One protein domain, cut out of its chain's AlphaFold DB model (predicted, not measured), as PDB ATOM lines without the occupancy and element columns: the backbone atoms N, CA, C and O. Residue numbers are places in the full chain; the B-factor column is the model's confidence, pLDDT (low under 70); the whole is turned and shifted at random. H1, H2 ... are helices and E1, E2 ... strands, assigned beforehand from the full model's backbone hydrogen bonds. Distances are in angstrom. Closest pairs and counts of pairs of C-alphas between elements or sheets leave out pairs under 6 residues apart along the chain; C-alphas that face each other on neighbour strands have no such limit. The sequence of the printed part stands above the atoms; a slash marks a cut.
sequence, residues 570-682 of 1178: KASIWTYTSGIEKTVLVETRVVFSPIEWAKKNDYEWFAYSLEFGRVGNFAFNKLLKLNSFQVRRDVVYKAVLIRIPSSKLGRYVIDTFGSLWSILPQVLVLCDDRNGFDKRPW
ATOM      1  N   LYS A 570      44.239 -18.823   4.569       85.25
ATOM      2  CA  LYS A 570      45.542 -18.926   3.904       85.25
ATOM      3  C   LYS A 570      46.298 -20.157   4.421       85.25
ATOM      4  O   LYS A 570      46.756 -20.176   5.565       85.25
ATOM      5  N   ALA A 571      46.443 -21.152   3.551       87.12
ATOM      6  CA  ALA A 571      47.250 -22.342   3.774       87.12
ATOM      7  C   ALA A 571      48.687 -22.154   3.251       87.12
ATOM      8  O   ALA A 571      48.949 -21.348   2.356       87.12
ATOM      9  N   SER A 572      49.634 -22.900   3.816       84.00
ATOM     10  CA  SER A 572      51.021 -22.994   3.346       84.00
ATOM     11  C   SER A 572      51.628 -24.350   3.724       84.00
ATOM     12  O   SER A 572      51.115 -25.040   4.602       84.00
ATOM     13  N   ILE A 573      52.701 -24.761   3.046       83.12
ATOM     14  CA  ILE A 573      53.356 -26.060   3.275       83.12
ATOM     15  C   ILE A 573      54.603 -25.856   4.136       83.12
ATOM     16  O   ILE A 573      55.420 -24.983   3.841       83.12
ATOM     17  N   TRP A 574      54.790 -26.704   5.147       73.25
ATOM     18  CA  TRP A 574      56.000 -26.747   5.966       73.25
ATOM     19  C   TRP A 574      56.697 -28.103   5.847       73.25
ATOM     20  O   TRP A 574      56.066 -29.154   5.963       73.25
ATOM     21  N   THR A 575      58.004 -28.075   5.597       68.25
ATOM     22  CA  THR A 575      58.880 -29.252   5.539       68.25
ATOM     23  C   THR A 575      59.578 -29.466   6.873       68.25
ATOM     24  O   THR A 575      60.242 -28.552   7.368       68.25
ATOM     25  N   TYR A 576      59.520 -30.689   7.401       56.62
ATOM     26  CA  TYR A 576      60.306 -31.084   8.569       56.62
ATOM     27  C   TYR A 576      61.811 -30.958   8.286       56.62
ATOM     28  O   TYR A 576      62.258 -31.079   7.146       56.62
ATOM     29  N   THR A 577      62.624 -30.757   9.329       43.38
ATOM     30  CA  THR A 577      64.088 -30.546   9.192       43.38
ATOM     31  C   THR A 577      64.869 -31.747   8.631       43.38
ATOM     32  O   THR A 577      66.060 -31.620   8.359       43.38
ATOM     33  N   SER A 578      64.213 -32.892   8.422       46.25
ATOM     34  CA  SER A 578      64.712 -34.057   7.677       46.25
ATOM     35  C   SER A 578      64.523 -33.957   6.153       46.25
ATOM     36  O   SER A 578      65.073 -34.773   5.423       46.25
ATOM     37  N   GLY A 579      63.728 -33.000   5.659       48.78
ATOM     38  CA  GLY A 579      63.423 -32.786   4.235       48.78
ATOM     39  C   GLY A 579      62.424 -33.770   3.606       48.78
ATOM     40  O   GLY A 579      61.928 -33.502   2.514       48.78
ATOM     41  N   ILE A 580      62.114 -34.880   4.284       52.25
ATOM     42  CA  ILE A 580      61.306 -35.988   3.747       52.25
ATOM     43  C   ILE A 580      59.798 -35.736   3.916       52.25
ATOM     44  O   ILE A 580      59.031 -35.956   2.981       52.25
ATOM     45  N   GLU A 581      59.366 -35.243   5.080       59.59
ATOM     46  CA  GLU A 581      57.943 -35.044   5.392       59.59
ATOM     47  C   GLU A 581      57.488 -33.588   5.207       59.59
ATOM     48  O   GLU A 581      58.208 -32.633   5.523       59.59
ATOM     49  N   LYS A 582      56.251 -33.431   4.720       71.81
ATOM     50  CA  LYS A 582      55.554 -32.155   4.503       71.81
ATOM     51  C   LYS A 582      54.217 -32.173   5.241       71.81
ATOM     52  O   LYS A 582      53.496 -33.161   5.162       71.81
ATOM     53  N   THR A 583      53.867 -31.074   5.899       78.81
ATOM     54  CA  THR A 583      52.551 -30.872   6.529       78.81
ATOM     55  C   THR A 583      51.978 -29.498   6.170       78.81
ATOM     56  O   THR A 583      52.676 -28.649   5.607       78.81
ATOM     57  N   VAL A 584      50.696 -29.289   6.470       85.06
ATOM     58  CA  VAL A 584      49.964 -28.049   6.184       85.06
ATOM     59  C   VAL A 584      49.972 -27.128   7.404       85.06
ATOM     60  O   VAL A 584      49.689 -27.553   8.528       85.06
ATOM     61  N   LEU A 585      50.266 -25.852   7.154       84.81
ATOM     62  CA  LEU A 585      50.072 -24.731   8.067       84.81
ATOM     63  C   LEU A 585      48.894 -23.867   7.608       84.81
ATOM     64  O   LEU A 585      48.758 -23.621   6.409       84.81
ATOM     65  N   VAL A 586      48.096 -23.340   8.540       88.25
ATOM     66  CA  VAL A 586      46.947 -22.458   8.243       88.25
ATOM     67  C   VAL A 586      46.927 -21.213   9.139       88.25
ATOM     68  O   VAL A 586      47.075 -21.313  10.354       88.25
ATOM     69  N   GLU A 587      46.750 -20.026   8.546       88.69
ATOM     70  CA  GLU A 587      46.678 -18.728   9.249       88.69
ATOM     71  C   GLU A 587      45.235 -18.361   9.652       88.69
ATOM     72  O   GLU A 587      44.583 -17.547   8.997       88.69
ATOM     73  N   THR A 588      44.736 -18.942  10.742       90.69
ATOM     74  CA  THR A 588      43.352 -18.782  11.239       90.69
ATOM     75  C   THR A 588      43.257 -17.820  12.435       90.69
ATOM     76  O   THR A 588      44.259 -17.358  12.988       90.69
ATOM     77  N   ARG A 589      42.027 -17.508  12.852       89.81
ATOM     78  CA  ARG A 589      41.714 -16.858  14.131       89.81
ATOM     79  C   ARG A 589      41.480 -17.918  15.215       89.81
ATOM     80  O   ARG A 589      40.895 -18.963  14.931       89.81
ATOM     81  N   VAL A 590      41.928 -17.656  16.441       89.00
ATOM     82  CA  VAL A 590      41.731 -18.521  17.618       89.00
ATOM     83  C   VAL A 590      41.298 -17.714  18.843       89.00
ATOM     84  O   VAL A 590      41.696 -16.561  19.007       89.00
ATOM     85  N   VAL A 591      40.514 -18.337  19.726       88.75
ATOM     86  CA  VAL A 591      40.115 -17.792  21.034       88.75
ATOM     87  C   VAL A 591      40.376 -18.834  22.124       88.75
ATOM     88  O   VAL A 591      39.978 -19.993  21.997       88.75
ATOM     89  N   PHE A 592      41.012 -18.416  23.218       87.81
ATOM     90  CA  PHE A 592      41.196 -19.239  24.417       87.81
ATOM     91  C   PHE A 592      39.993 -19.085  25.353       87.81
ATOM     92  O   PHE A 592      39.588 -17.961  25.653       87.81
ATOM     93  N   SER A 593      39.433 -20.193  25.833       84.19
ATOM     94  CA  SER A 593      38.247 -20.196  26.698       84.19
ATOM     95  C   SER A 593      38.517 -19.620  28.099       84.19
ATOM     96  O   SER A 593      39.658 -19.662  28.569       84.19
ATOM     97  N   PRO A 594      37.498 -19.103  28.816       84.56
ATOM     98  CA  PRO A 594      37.592 -18.775  30.242       84.56
ATOM     99  C   PRO A 594      38.049 -19.974  31.089       84.56
ATOM    100  O   PRO A 594      37.712 -21.112  30.775       84.56
ATOM    101  N   ILE A 595      38.803 -19.730  32.171       78.06
ATOM    102  CA  ILE A 595      39.424 -20.793  32.992       78.06
ATOM    103  C   ILE A 595      38.365 -21.735  33.583       78.06
ATOM    104  O   ILE A 595      38.493 -22.950  33.482       78.06
ATOM    105  N   GLU A 596      37.301 -21.176  34.156       77.38
ATOM    106  CA  GLU A 596      36.214 -21.925  34.801       77.38
ATOM    107  C   GLU A 596      35.481 -22.844  33.817       77.38
ATOM    108  O   GLU A 596      35.275 -24.026  34.093       77.38
ATOM    109  N   TRP A 597      35.150 -22.332  32.625       84.06
ATOM    110  CA  TRP A 597      34.537 -23.143  31.574       84.06
ATOM    111  C   TRP A 597      35.510 -24.204  31.044       84.06
ATOM    112  O   TRP A 597      35.100 -25.341  30.814       84.06
ATOM    113  N   ALA A 598      36.797 -23.871  30.900       79.31
ATOM    114  CA  ALA A 598      37.816 -24.811  30.437       79.31
ATOM    115  C   ALA A 598      37.986 -26.006  31.386       79.31
ATOM    116  O   ALA A 598      38.059 -27.138  30.913       79.31
ATOM    117  N   LYS A 599      37.977 -25.759  32.703       78.44
ATOM    118  CA  LYS A 599      38.033 -26.796  33.747       78.44
ATOM    119  C   LYS A 599      36.784 -27.666  33.818       78.44
ATOM    120  O   LYS A 599      36.881 -28.832  34.169       78.44
ATOM    121  N   LYS A 600      35.613 -27.115  33.488       76.31
ATOM    122  CA  LYS A 600      34.341 -27.853  33.512       76.31
ATOM    123  C   LYS A 600      34.112 -28.739  32.272       76.31
ATOM    124  O   LYS A 600      33.208 -29.566  32.291       76.31
ATOM    125  N   ASN A 601      34.886 -28.553  31.197       73.31
ATOM    126  CA  ASN A 601      34.662 -29.194  29.890       73.31
ATOM    127  C   ASN A 601      35.964 -29.735  29.247       73.31
ATOM    128  O   ASN A 601      36.076 -29.752  28.021       73.31
ATOM    129  N   ASP A 602      36.974 -30.087  30.053       71.31
ATOM    130  CA  ASP A 602      38.274 -30.641  29.621       71.31
ATOM    131  C   ASP A 602      38.930 -29.892  28.441       71.31
ATOM    132  O   ASP A 602      39.477 -30.462  27.487       71.31
ATOM    133  N   TYR A 603      38.859 -28.559  28.498       75.19
ATOM    134  CA  TYR A 603      39.322 -27.657  27.442       75.19
ATOM    135  C   TYR A 603      40.595 -26.883  27.816       75.19
ATOM    136  O   TYR A 603      41.018 -26.002  27.072       75.19
ATOM    137  N   GLU A 604      41.227 -27.176  28.960       70.56
ATOM    138  CA  GLU A 604      42.406 -26.429  29.439       70.56
ATOM    139  C   GLU A 604      43.565 -26.405  28.430       70.56
ATOM    140  O   GLU A 604      44.232 -25.380  28.276       70.56
ATOM    141  N   TRP A 605      43.747 -27.506  27.698       67.94
ATOM    142  CA  TRP A 605      44.812 -27.714  26.713       67.94
ATOM    143  C   TRP A 605      44.430 -27.314  25.281       67.94
ATOM    144  O   TRP A 605      45.103 -27.726  24.337       67.94
ATOM    145  N   PHE A 606      43.362 -26.529  25.087       80.75
ATOM    146  CA  PHE A 606      42.794 -26.257  23.764       80.75
ATOM    147  C   PHE A 606      42.410 -24.782  23.548       80.75
ATOM    148  O   PHE A 606      42.201 -24.011  24.485       80.75
ATOM    149  N   ALA A 607      42.285 -24.396  22.278       84.81
ATOM    150  CA  ALA A 607      41.650 -23.158  21.832       84.81
ATOM    151  C   ALA A 607      40.594 -23.460  20.759       84.81
ATOM    152  O   ALA A 607      40.634 -24.509  20.116       84.81
ATOM    153  N   TYR A 608      39.669 -22.522  20.552       87.25
ATOM    154  CA  TYR A 608      38.639 -22.625  19.521       87.25
ATOM    155  C   TYR A 608      39.003 -21.784  18.295       87.25
ATOM    156  O   TYR A 608      39.257 -20.585  18.425       87.25
ATOM    157  N   SER A 609      38.987 -22.396  17.111       88.31
ATOM    158  CA  SER A 609      38.976 -21.714  15.810       88.31
ATOM    159  C   SER A 609      37.563 -21.777  15.224       88.31
ATOM    160  O   SER A 609      36.857 -22.773  15.392       88.31
ATOM    161  N   LEU A 610      37.145 -20.724  14.517       84.00
ATOM    162  CA  LEU A 610      35.862 -20.728  13.811       84.00
ATOM    163  C   LEU A 610      35.889 -21.703  12.622       84.00
ATOM    164  O   LEU A 610      34.889 -22.355  12.333       84.00
ATOM    165  N   GLU A 611      37.041 -21.825  11.974       85.00
ATOM    166  CA  GLU A 611      37.267 -22.598  10.757       85.00
ATOM    167  C   GLU A 611      37.719 -24.051  11.048       85.00
ATOM    168  O   GLU A 611      37.408 -24.961  10.286       85.00
ATOM    169  N   PHE A 612      38.387 -24.298  12.187       85.19
ATOM    170  CA  PHE A 612      38.972 -25.605  12.549       85.19
ATOM    171  C   PHE A 612      38.467 -26.215  13.873       85.19
ATOM    172  O   PHE A 612      38.921 -27.284  14.276       85.19
ATOM    173  N   GLY A 613      37.524 -25.578  14.575       85.06
ATOM    174  CA  GLY A 613      36.899 -26.153  15.773       85.06
ATOM    175  C   GLY A 613      37.847 -26.261  16.977       85.06
ATOM    176  O   GLY A 613      38.392 -25.252  17.423       85.06
ATOM    177  N   ARG A 614      37.999 -27.466  17.554       85.31
ATOM    178  CA  ARG A 614      38.874 -27.732  18.718       85.31
ATOM    179  C   ARG A 614      40.324 -27.883  18.261       85.31
ATOM    180  O   ARG A 614      40.653 -28.839  17.564       85.31
ATOM    181  N   VAL A 615      41.193 -26.987  18.719       83.75
ATOM    182  CA  VAL A 615      42.614 -26.931  18.351       83.75
ATOM    183  C   VAL A 615      43.488 -27.170  19.582       83.75
ATOM    184  O   VAL A 615      43.326 -26.490  20.595       83.75
ATOM    185  N   GLY A 616      44.426 -28.113  19.503       77.38
ATOM    186  CA  GLY A 616      45.367 -28.436  20.576       77.38
ATOM    187  C   GLY A 616      46.389 -27.328  20.856       77.38
ATOM    188  O   GLY A 616      46.934 -26.699  19.952       77.38
ATOM    189  N   ASN A 617      46.682 -27.095  22.133       76.62
ATOM    190  CA  ASN A 617      47.614 -26.082  22.635       76.62
ATOM    191  C   ASN A 617      48.699 -26.743  23.511       76.62
ATOM    192  O   ASN A 617      49.049 -26.264  24.586       76.62
ATOM    193  N   PHE A 618      49.229 -27.882  23.059       67.81
ATOM    194  CA  PHE A 618      50.143 -28.734  23.835       67.81
ATOM    195  C   PHE A 618      51.417 -27.997  24.297       67.81
ATOM    196  O   PHE A 618      51.934 -28.231  25.384       67.81
ATOM    197  N   ALA A 619      51.878 -27.010  23.523       63.12
ATOM    198  CA  ALA A 619      53.034 -26.181  23.852       63.12
ATOM    199  C   ALA A 619      52.698 -24.893  24.646       63.12
ATOM    200  O   ALA A 619      53.474 -23.931  24.598       63.12
ATOM    201  N   PHE A 620      51.572 -24.844  25.376       65.12
ATOM    202  CA  PHE A 620      51.043 -23.633  26.031       65.12
ATOM    203  C   PHE A 620      52.079 -22.855  26.857       65.12
ATOM    204  O   PHE A 620      52.201 -21.642  26.705       65.12
ATOM    205  N   ASN A 621      52.908 -23.531  27.657       60.59
ATOM    206  CA  ASN A 621      53.954 -22.881  28.460       60.59
ATOM    207  C   ASN A 621      55.032 -22.170  27.611       60.59
ATOM    208  O   ASN A 621      55.598 -21.162  28.039       60.59
ATOM    209  N   LYS A 622      55.305 -22.645  26.387       60.09
ATOM    210  CA  LYS A 622      56.193 -21.965  25.424       60.09
ATOM    211  C   LYS A 622      55.468 -20.810  24.724       60.09
ATOM    212  O   LYS A 622      56.072 -19.758  24.521       60.09
ATOM    213  N   LEU A 623      54.178 -20.975  24.418       70.25
ATOM    214  CA  LEU A 623      53.319 -19.920  23.870       70.25
ATOM    215  C   LEU A 623      53.189 -18.738  24.851       70.25
ATOM    216  O   LEU A 623      53.393 -17.594  24.457       70.25
ATOM    217  N   LEU A 624      52.964 -19.003  26.142       71.88
ATOM    218  CA  LEU A 624      52.977 -17.997  27.209       71.88
ATOM    219  C   LEU A 624      54.318 -17.259  27.279       71.88
ATOM    220  O   LEU A 624      54.331 -16.030  27.234       71.88
ATOM    221  N   LYS A 625      55.445 -17.985  27.322       68.69
ATOM    222  CA  LYS A 625      56.797 -17.393  27.370       68.69
ATOM    223  C   LYS A 625      57.084 -16.451  26.191       68.69
ATOM    224  O   LYS A 625      57.711 -15.417  26.395       68.69
ATOM    225  N   LEU A 626      56.615 -16.779  24.984       71.25
ATOM    226  CA  LEU A 626      56.761 -15.929  23.790       71.25
ATOM    227  C   LEU A 626      55.865 -14.680  23.815       71.25
ATOM    228  O   LEU A 626      56.196 -13.684  23.181       71.25
ATOM    229  N   ASN A 627      54.761 -14.715  24.565       80.75
ATOM    230  CA  ASN A 627      53.796 -13.622  24.702       80.75
ATOM    231  C   ASN A 627      53.897 -12.926  26.073       80.75
ATOM    232  O   ASN A 627      52.897 -12.447  26.607       80.75
ATOM    233  N   SER A 628      55.094 -12.904  26.674       79.38
ATOM    234  CA  SER A 628      55.383 -12.261  27.970       79.38
ATOM    235  C   SER A 628      54.451 -12.685  29.120       79.38
ATOM    236  O   SER A 628      54.202 -11.904  30.034       79.38
ATOM    237  N   PHE A 629      53.924 -13.914  29.067       72.69
ATOM    238  CA  PHE A 629      52.890 -14.473  29.951       72.69
ATOM    239  C   PHE A 629      51.527 -13.739  29.929       72.69
ATOM    240  O   PHE A 629      50.683 -13.988  30.784       72.69
ATOM    241  N   GLN A 630      51.262 -12.884  28.932       71.56
ATOM    242  CA  GLN A 630      50.064 -12.029  28.843       71.56
ATOM    243  C   GLN A 630      49.051 -12.478  27.769       71.56
ATOM    244  O   GLN A 630      48.431 -11.654  27.094       71.56
ATOM    245  N   VAL A 631      48.842 -13.791  27.612       79.75
ATOM    246  CA  VAL A 631      47.764 -14.318  26.753       79.75
ATOM    247  C   VAL A 631      46.423 -14.148  27.473       79.75
ATOM    248  O   VAL A 631      46.161 -14.800  28.483       79.75
ATOM    249  N   ARG A 632      45.572 -13.255  26.962       78.62
ATOM    250  CA  ARG A 632      44.235 -12.993  27.510       78.62
ATOM    251  C   ARG A 632      43.271 -14.078  27.035       78.62
ATOM    252  O   ARG A 632      43.271 -14.445  25.865       78.62
ATOM    253  N   ARG A 633      42.426 -14.582  27.933       83.44
ATOM    254  CA  ARG A 633      41.301 -15.453  27.558       83.44
ATOM    255  C   ARG A 633      40.131 -14.601  27.057       83.44
ATOM    256  O   ARG A 633      40.052 -13.414  27.359       83.44
ATOM    257  N   ASP A 634      39.264 -15.217  26.266       81.31
ATOM    258  CA  ASP A 634      38.083 -14.616  25.632       81.31
ATOM    259  C   ASP A 634      38.333 -13.487  24.605       81.31
ATOM    260  O   ASP A 634      37.415 -12.747  24.248       81.31
ATOM    261  N   VAL A 635      39.557 -13.374  24.073       83.81
ATOM    262  CA  VAL A 635      39.906 -12.430  22.993       83.81
ATOM    263  C   VAL A 635      40.384 -13.177  21.744       83.81
ATOM    264  O   VAL A 635      40.971 -14.256  21.847       83.81
ATOM    265  N   VAL A 636      40.111 -12.605  20.567       87.19
ATOM    266  CA  VAL A 636      40.510 -13.154  19.266       87.19
ATOM    267  C   VAL A 636      41.981 -12.841  18.988       87.19
ATOM    268  O   VAL A 636      42.421 -11.694  19.082       87.19
ATOM    269  N   TYR A 637      42.726 -13.872  18.601       87.88
ATOM    270  CA  TYR A 637      44.099 -13.771  18.120       87.88
ATOM    271  C   TYR A 637      44.221 -14.369  16.721       87.88
ATOM    272  O   TYR A 637      43.623 -15.407  16.439       87.88
ATOM    273  N   LYS A 638      45.058 -13.783  15.863       88.88
ATOM    274  CA  LYS A 638      45.544 -14.469  14.661       88.88
ATOM    275  C   LYS A 638      46.685 -15.416  15.042       88.88
ATOM    276  O   LYS A 638      47.628 -15.001  15.719       88.88
ATOM    277  N   ALA A 639      46.602 -16.666  14.590       86.25
ATOM    278  CA  ALA A 639      47.582 -17.711  14.869       86.25
ATOM    279  C   ALA A 639      47.772 -18.662  13.675       86.25
ATOM    280  O   ALA A 639      46.829 -18.995  12.958       86.25
ATOM    281  N   VAL A 640      49.001 -19.141  13.499       85.19
ATOM    282  CA  VAL A 640      49.333 -20.263  12.618       85.19
ATOM    283  C   VAL A 640      49.070 -21.576  13.355       85.19
ATOM    284  O   VAL A 640      49.618 -21.797  14.441       85.19
ATOM    285  N   LEU A 641      48.270 -22.455  12.754       86.50
ATOM    286  CA  LEU A 641      48.122 -23.847  13.185       86.50
ATOM    287  C   LEU A 641      48.925 -24.780  12.285       86.50
ATOM    288  O   LEU A 641      49.168 -24.455  11.125       86.50
ATOM    289  N   ILE A 642      49.281 -25.948  12.812       83.06
ATOM    290  CA  ILE A 642      49.916 -27.058  12.099       83.06
ATOM    291  C   ILE A 642      49.027 -28.302  12.183       83.06
ATOM    292  O   ILE A 642      48.488 -28.603  13.252       83.06
ATOM    293  N   ARG A 643      48.882 -29.039  11.076       84.69
ATOM    294  CA  ARG A 643      48.295 -30.388  11.107       84.69
ATOM    295  C   ARG A 643      49.275 -31.354  11.770       84.69
ATOM    296  O   ARG A 643      50.441 -31.428  11.371       84.69
ATOM    297  N   ILE A 644      48.794 -32.116  12.750       76.25
ATOM    298  CA  ILE A 644      49.570 -33.155  13.434       76.25
ATOM    299  C   ILE A 644      49.984 -34.239  12.410       76.25
ATOM    300  O   ILE A 644      49.149 -34.664  11.604       76.25
ATOM    301  N   PRO A 645      51.255 -34.692  12.385       68.12
ATOM    302  CA  PRO A 645      51.705 -35.725  11.452       68.12
ATOM    303  C   PRO A 645      50.926 -37.034  11.577       68.12
ATOM    304  O   PRO A 645      50.611 -37.477  12.675       68.12
ATOM    305  N   SER A 646      50.720 -37.735  10.463       66.81
ATOM    306  CA  SER A 646      50.048 -39.047  10.444       66.81
ATOM    307  C   SER A 646      50.956 -40.220  10.877       66.81
ATOM    308  O   SER A 646      50.698 -41.376  10.523       66.81
ATOM    309  N   SER A 647      52.010 -39.919  11.648       63.56
ATOM    310  CA  SER A 647      52.934 -40.864  12.293       63.56
ATOM    311  C   SER A 647      52.242 -41.684  13.389       63.56
ATOM    312  O   SER A 647      51.171 -41.297  13.858       63.56
ATOM    313  N   LYS A 648      52.852 -42.790  13.853       57.47
ATOM    314  CA  LYS A 648      52.298 -43.592  14.971       57.47
ATOM    315  C   LYS A 648      51.979 -42.720  16.199       57.47
ATOM    316  O   LYS A 648      50.880 -42.795  16.738       57.47
ATOM    317  N   LEU A 649      52.920 -41.862  16.600       58.78
ATOM    318  CA  LEU A 649      52.760 -40.989  17.768       58.78
ATOM    319  C   LEU A 649      51.776 -39.834  17.516       58.78
ATOM    320  O   LEU A 649      51.051 -39.442  18.423       58.78
ATOM    321  N   GLY A 650      51.723 -39.301  16.292       65.06
ATOM    322  CA  GLY A 650      50.762 -38.261  15.933       65.06
ATOM    323  C   GLY A 650      49.319 -38.769  15.927       65.06
ATOM    324  O   GLY A 650      48.451 -38.086  16.464       65.06
ATOM    325  N   ARG A 651      49.077 -39.997  15.438       65.19
ATOM    326  CA  ARG A 651      47.780 -40.689  15.571       65.19
ATOM    327  C   ARG A 651      47.384 -40.827  17.036       65.19
ATOM    328  O   ARG A 651      46.358 -40.286  17.410       65.19
ATOM    329  N   TYR A 652      48.262 -41.374  17.882       60.75
ATOM    330  CA  TYR A 652      48.000 -41.490  19.321       60.75
ATOM    331  C   TYR A 652      47.595 -40.155  19.978       60.75
ATOM    332  O   TYR A 652      46.688 -40.128  20.807       60.75
ATOM    333  N   VAL A 653      48.213 -39.029  19.593       63.97
ATOM    334  CA  VAL A 653      47.808 -37.692  20.071       63.97
ATOM    335  C   VAL A 653      46.421 -37.291  19.544       63.97
ATOM    336  O   VAL A 653      45.619 -36.766  20.313       63.97
ATOM    337  N   ILE A 654      46.110 -37.550  18.272       70.19
ATOM    338  CA  ILE A 654      44.783 -37.287  17.685       70.19
ATOM    339  C   ILE A 654      43.707 -38.133  18.387       70.19
ATOM    340  O   ILE A 654      42.684 -37.585  18.793       70.19
ATOM    341  N   ASP A 655      43.970 -39.425  18.591       67.75
ATOM    342  CA  ASP A 655      43.060 -40.396  19.208       67.75
ATOM    343  C   ASP A 655      42.817 -40.080  20.699       67.75
ATOM    344  O   ASP A 655      41.688 -40.149  21.180       67.75
ATOM    345  N   THR A 656      43.864 -39.665  21.426       61.47
ATOM    346  CA  THR A 656      43.791 -39.322  22.863       61.47
ATOM    347  C   THR A 656      43.109 -37.974  23.117       61.47
ATOM    348  O   THR A 656      42.382 -37.824  24.096       61.47
ATOM    349  N   PHE A 657      43.350 -36.967  22.267       66.38
ATOM    350  CA  PHE A 657      42.916 -35.582  22.517       66.38
ATOM    351  C   PHE A 657      41.768 -35.098  21.613       66.38
ATOM    352  O   PHE A 657      41.231 -34.008  21.841       66.38
ATOM    353  N   GLY A 658      41.360 -35.876  20.607       68.62
ATOM    354  CA  GLY A 658      40.243 -35.552  19.712       68.62
ATOM    355  C   GLY A 658      40.451 -34.250  18.931       68.62
ATOM    356  O   GLY A 658      39.549 -33.414  18.870       68.62
ATOM    357  N   SER A 659      41.663 -34.022  18.412       78.19
ATOM    358  CA  SER A 659      42.013 -32.819  17.645       78.19
ATOM    359  C   SER A 659      43.160 -33.094  16.669       78.19
ATOM    360  O   SER A 659      44.197 -33.622  17.060       78.19
ATOM    361  N   LEU A 660      42.975 -32.704  15.403       82.00
ATOM    362  CA  LEU A 660      43.957 -32.853  14.318       82.00
ATOM    363  C   LEU A 660      44.931 -31.664  14.201       82.00
ATOM    364  O   LEU A 660      46.016 -31.788  13.625       82.00
ATOM    365  N   TRP A 661      44.544 -30.502  14.726       85.69
ATOM    366  CA  TRP A 661      45.239 -29.231  14.530       85.69
ATOM    367  C   TRP A 661      45.855 -28.748  15.839       85.69
ATOM    368  O   TRP A 661      45.193 -28.749  16.872       85.69
ATOM    369  N   SER A 662      47.103 -28.280  15.796       82.19
ATOM    370  CA  SER A 662      47.808 -27.729  16.959       82.19
ATOM    371  C   SER A 662      48.260 -26.290  16.716       82.19
ATOM    372  O   SER A 662      48.694 -25.945  15.619       82.19
ATOM    373  N   ILE A 663      48.232 -25.451  17.751       80.81
ATOM    374  CA  ILE A 663      48.830 -24.108  17.731       80.81
ATOM    375  C   ILE A 663      50.357 -24.240  17.774       80.81
ATOM    376  O   ILE A 663      50.894 -24.933  18.643       80.81
ATOM    377  N   LEU A 664      51.071 -23.552  16.876       70.06
ATOM    378  CA  LEU A 664      52.532 -23.449  16.957       70.06
ATOM    379  C   LEU A 664      52.979 -22.414  18.012       70.06
ATOM    380  O   LEU A 664      52.305 -21.394  18.187       70.06
ATOM    381  N   PRO A 665      54.129 -22.600  18.691       71.62
ATOM    382  CA  PRO A 665      54.663 -21.610  19.627       71.62
ATOM    383  C   PRO A 665      55.088 -20.326  18.895       71.62
ATOM    384  O   PRO A 665      56.133 -20.286  18.252       71.62
ATOM    385  N   GLN A 666      54.281 -19.271  19.009       77.81
ATOM    386  CA  GLN A 666      54.429 -18.027  18.245       77.81
ATOM    387  C   GLN A 666      54.048 -16.790  19.071       77.81
ATOM    388  O   GLN A 666      53.406 -16.904  20.118       77.81
ATOM    389  N   VAL A 667      54.403 -15.598  18.589       81.00
ATOM    390  CA  VAL A 667      53.824 -14.345  19.101       81.00
ATOM    391  C   VAL A 667      52.423 -14.201  18.508       81.00
ATOM    392  O   VAL A 667      52.264 -14.211  17.289       81.00
ATOM    393  N   LEU A 668      51.412 -14.113  19.366       85.19
ATOM    394  CA  LEU A 668      50.009 -14.007  18.985       85.19
ATOM    395  C   LEU A 668      49.660 -12.545  18.699       85.19
ATOM    396  O   LEU A 668      49.899 -11.665  19.527       85.19
ATOM    397  N   VAL A 669      49.056 -12.282  17.541       85.25
ATOM    398  CA  VAL A 669      48.613 -10.933  17.161       85.25
ATOM    399  C   VAL A 669      47.150 -10.771  17.554       85.25
ATOM    400  O   VAL A 669      46.320 -11.585  17.158       85.25
ATOM    401  N   LEU A 670      46.836  -9.742  18.344       85.94
ATOM    402  CA  LEU A 670      45.462  -9.424  18.743       85.94
ATOM    403  C   LEU A 670      44.630  -9.011  17.517       85.94
ATOM    404  O   LEU A 670      45.145  -8.329  16.630       85.94
ATOM    405  N   CYS A 671      43.356  -9.390  17.478       81.75
ATOM    406  CA  CYS A 671      42.404  -8.914  16.476       81.75
ATOM    407  C   CYS A 671      41.228  -8.215  17.162       81.75
ATOM    408  O   CYS A 671      40.596  -8.795  18.047       81.75
ATOM    409  N   ASP A 672      40.925  -6.991  16.731       67.75
ATOM    410  CA  ASP A 672      39.799  -6.214  17.260       67.75
ATOM    411  C   ASP A 672      38.449  -6.677  16.665       67.75
ATOM    412  O   ASP A 672      37.410  -6.580  17.322       67.75
ATOM    413  N   ASP A 673      38.465  -7.271  15.464       64.62
ATOM    414  CA  ASP A 673      37.298  -7.880  14.816       64.62
ATOM    415  C   ASP A 673      36.813  -9.145  15.544       64.62
ATOM    416  O   ASP A 673      37.422 -10.217  15.467       64.62
ATOM    417  N   ARG A 674      35.643  -9.047  16.186       64.81
ATOM    418  CA  ARG A 674      34.941 -10.187  16.811       64.81
ATOM    419  C   ARG A 674      34.037 -10.971  15.850       64.81
ATOM    420  O   ARG A 674      33.573 -12.053  16.208       64.81
ATOM    421  N   ASN A 675      33.803 -10.448  14.646       62.62
ATOM    422  CA  ASN A 675      32.793 -10.929  13.700       62.62
ATOM    423  C   ASN A 675      32.904 -12.443  13.420       62.62
ATOM    424  O   ASN A 675      33.910 -12.926  12.882       62.62
ATOM    425  N   GLY A 676      31.843 -13.179  13.773       61.53
ATOM    426  CA  GLY A 676      31.696 -14.623  13.560       61.53
ATOM    427  C   GLY A 676      31.988 -15.502  14.784       61.53
ATOM    428  O   GLY A 676      31.636 -16.681  14.768       61.53
ATOM    429  N   PHE A 677      32.579 -14.969  15.861       70.00
ATOM    430  CA  PHE A 677      32.878 -15.750  17.075       70.00
ATOM    431  C   PHE A 677      31.704 -15.879  18.062       70.00
ATOM    432  O   PHE A 677      31.839 -16.516  19.108       70.00
ATOM    433  N   ASP A 678      30.529 -15.364  17.705       62.72
ATOM    434  CA  ASP A 678      29.296 -15.412  18.502       62.72
ATOM    435  C   ASP A 678      28.801 -16.848  18.752       62.72
ATOM    436  O   ASP A 678      28.134 -17.114  19.749       62.72
ATOM    437  N   LYS A 679      29.195 -17.798  17.887       62.31
ATOM    438  CA  LYS A 679      28.919 -19.246  17.988       62.31
ATOM    439  C   LYS A 679      30.040 -20.055  18.675       62.31
ATOM    440  O   LYS A 679      30.196 -21.247  18.407       62.31
ATOM    441  N   ARG A 680      30.886 -19.433  19.504       77.12
ATOM    442  CA  ARG A 680      31.876 -20.158  20.332       77.12
ATOM    443  C   ARG A 680      31.164 -21.013  21.403       77.12
ATOM    444  O   ARG A 680      30.114 -20.597  21.884       77.12
ATOM    445  N   PRO A 681      31.711 -22.159  21.853       71.19
ATOM    446  CA  PRO A 681      30.991 -23.051  22.776       71.19
ATOM    447  C   PRO A 681      30.506 -22.378  24.076       71.19
ATOM    448  O   PRO A 681      29.453 -22.725  24.606       71.19
ATOM    449  N   TRP A 682      31.249 -21.388  24.575       79.50
ATOM    450  CA  TRP A 682      31.007 -20.697  25.848       79.50
ATOM    451  C   TRP A 682      30.398 -19.282  25.718       79.50
ATOM    452  O   TRP A 682      30.501 -18.490  26.652       79.50
TER     453      TRP A 682
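This is residues 570 to 682 of the 1178 residues of the protein "Coatomer subunit delta" of Acanthocheilonema viteae (UniProt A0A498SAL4). A small, strongly twisted barrel, nearly closed, is made by five strands, E2, E3, E4, E6 and E5, with the long strand E2 bending so that one part of it pairs with E1 and the other with E3. The hairpin of E1 and E2 reaches toward one end of the longest axis and H1 lies at the other; the three short helices lie round the barrel and touch no other helix, and the tail after E6 folds back along E5. The printed part has 113 residues, with three named helices and six named strands in the order E1, E2, H1, E3, E4, H2, E5, H3, E6. The strands form one branched sheet of antiparallel pairs, and the class is mixed, helices and strands. The whole is compact, with a radius of gyration of the C-alphas of 14.1 A and spans of 40 by 27 by 27 A.

E1, residues 571 to 575, and E2, residues 582 to 591, are an antiparallel hairpin; N 572 and O 585 are 2.8 A apart, within hydrogen-bond range. E2 bends by 61 degrees at residue 588. H1, residues 595 to 600, is not on the sheet. E3, residues 606 to 609, lies on the same side of E2 as E1 and is antiparallel to E2, with N 591 and O 608 at 2.9 A. E3 and E4, residues 613 to 616, are a hairpin, with N 607 and O 615 at 2.9 A. H2, residues 620 to 626, is not on the sheet. E5, residues 636 to 643, lies on the other side of E2, antiparallel, with N 590 and O 637 at 2.8 A; it bends by 53 degrees at residue 639. H3, residues 648 to 657, is on the sheet at a height of 10.6 A, over none of its strands, but only just: 2 of its 10 C-alphas fall on E4 and 2 on E6. E6, residues 661 to 663, is antiparallel to E5, with N 642 and O 662 at 2.9 A. The closest C-alphas of E4 and E6, those of Gly 616 and Ser 662, are 4.4 A apart. In H1, H2 and H3 every O i to N i+4 pair is within hydrogen-bond range.

E1 begins at C-alpha 571, (47.250, -22.342, 3.774), and is 13.6 A long from first to last C-alpha. E2 is 26.8 A long, E5 20.6 A and H3 14.5 A. E6 ends at C-alpha 663, (48.830, -24.108, 17.731).

The two C-alphas farthest apart, those of Gly 579 and Glu 596, are 42.3 A apart. The printed part has no cut and no long link. Residues 664 to 682 hold no named element; residues 669 to 670 pair antiparallel with residues 637 to 638 of E5. The mean pLDDT of the printed part is 75.3, and 34 residues are under 70, among them 575 to 581 and 645 to 653.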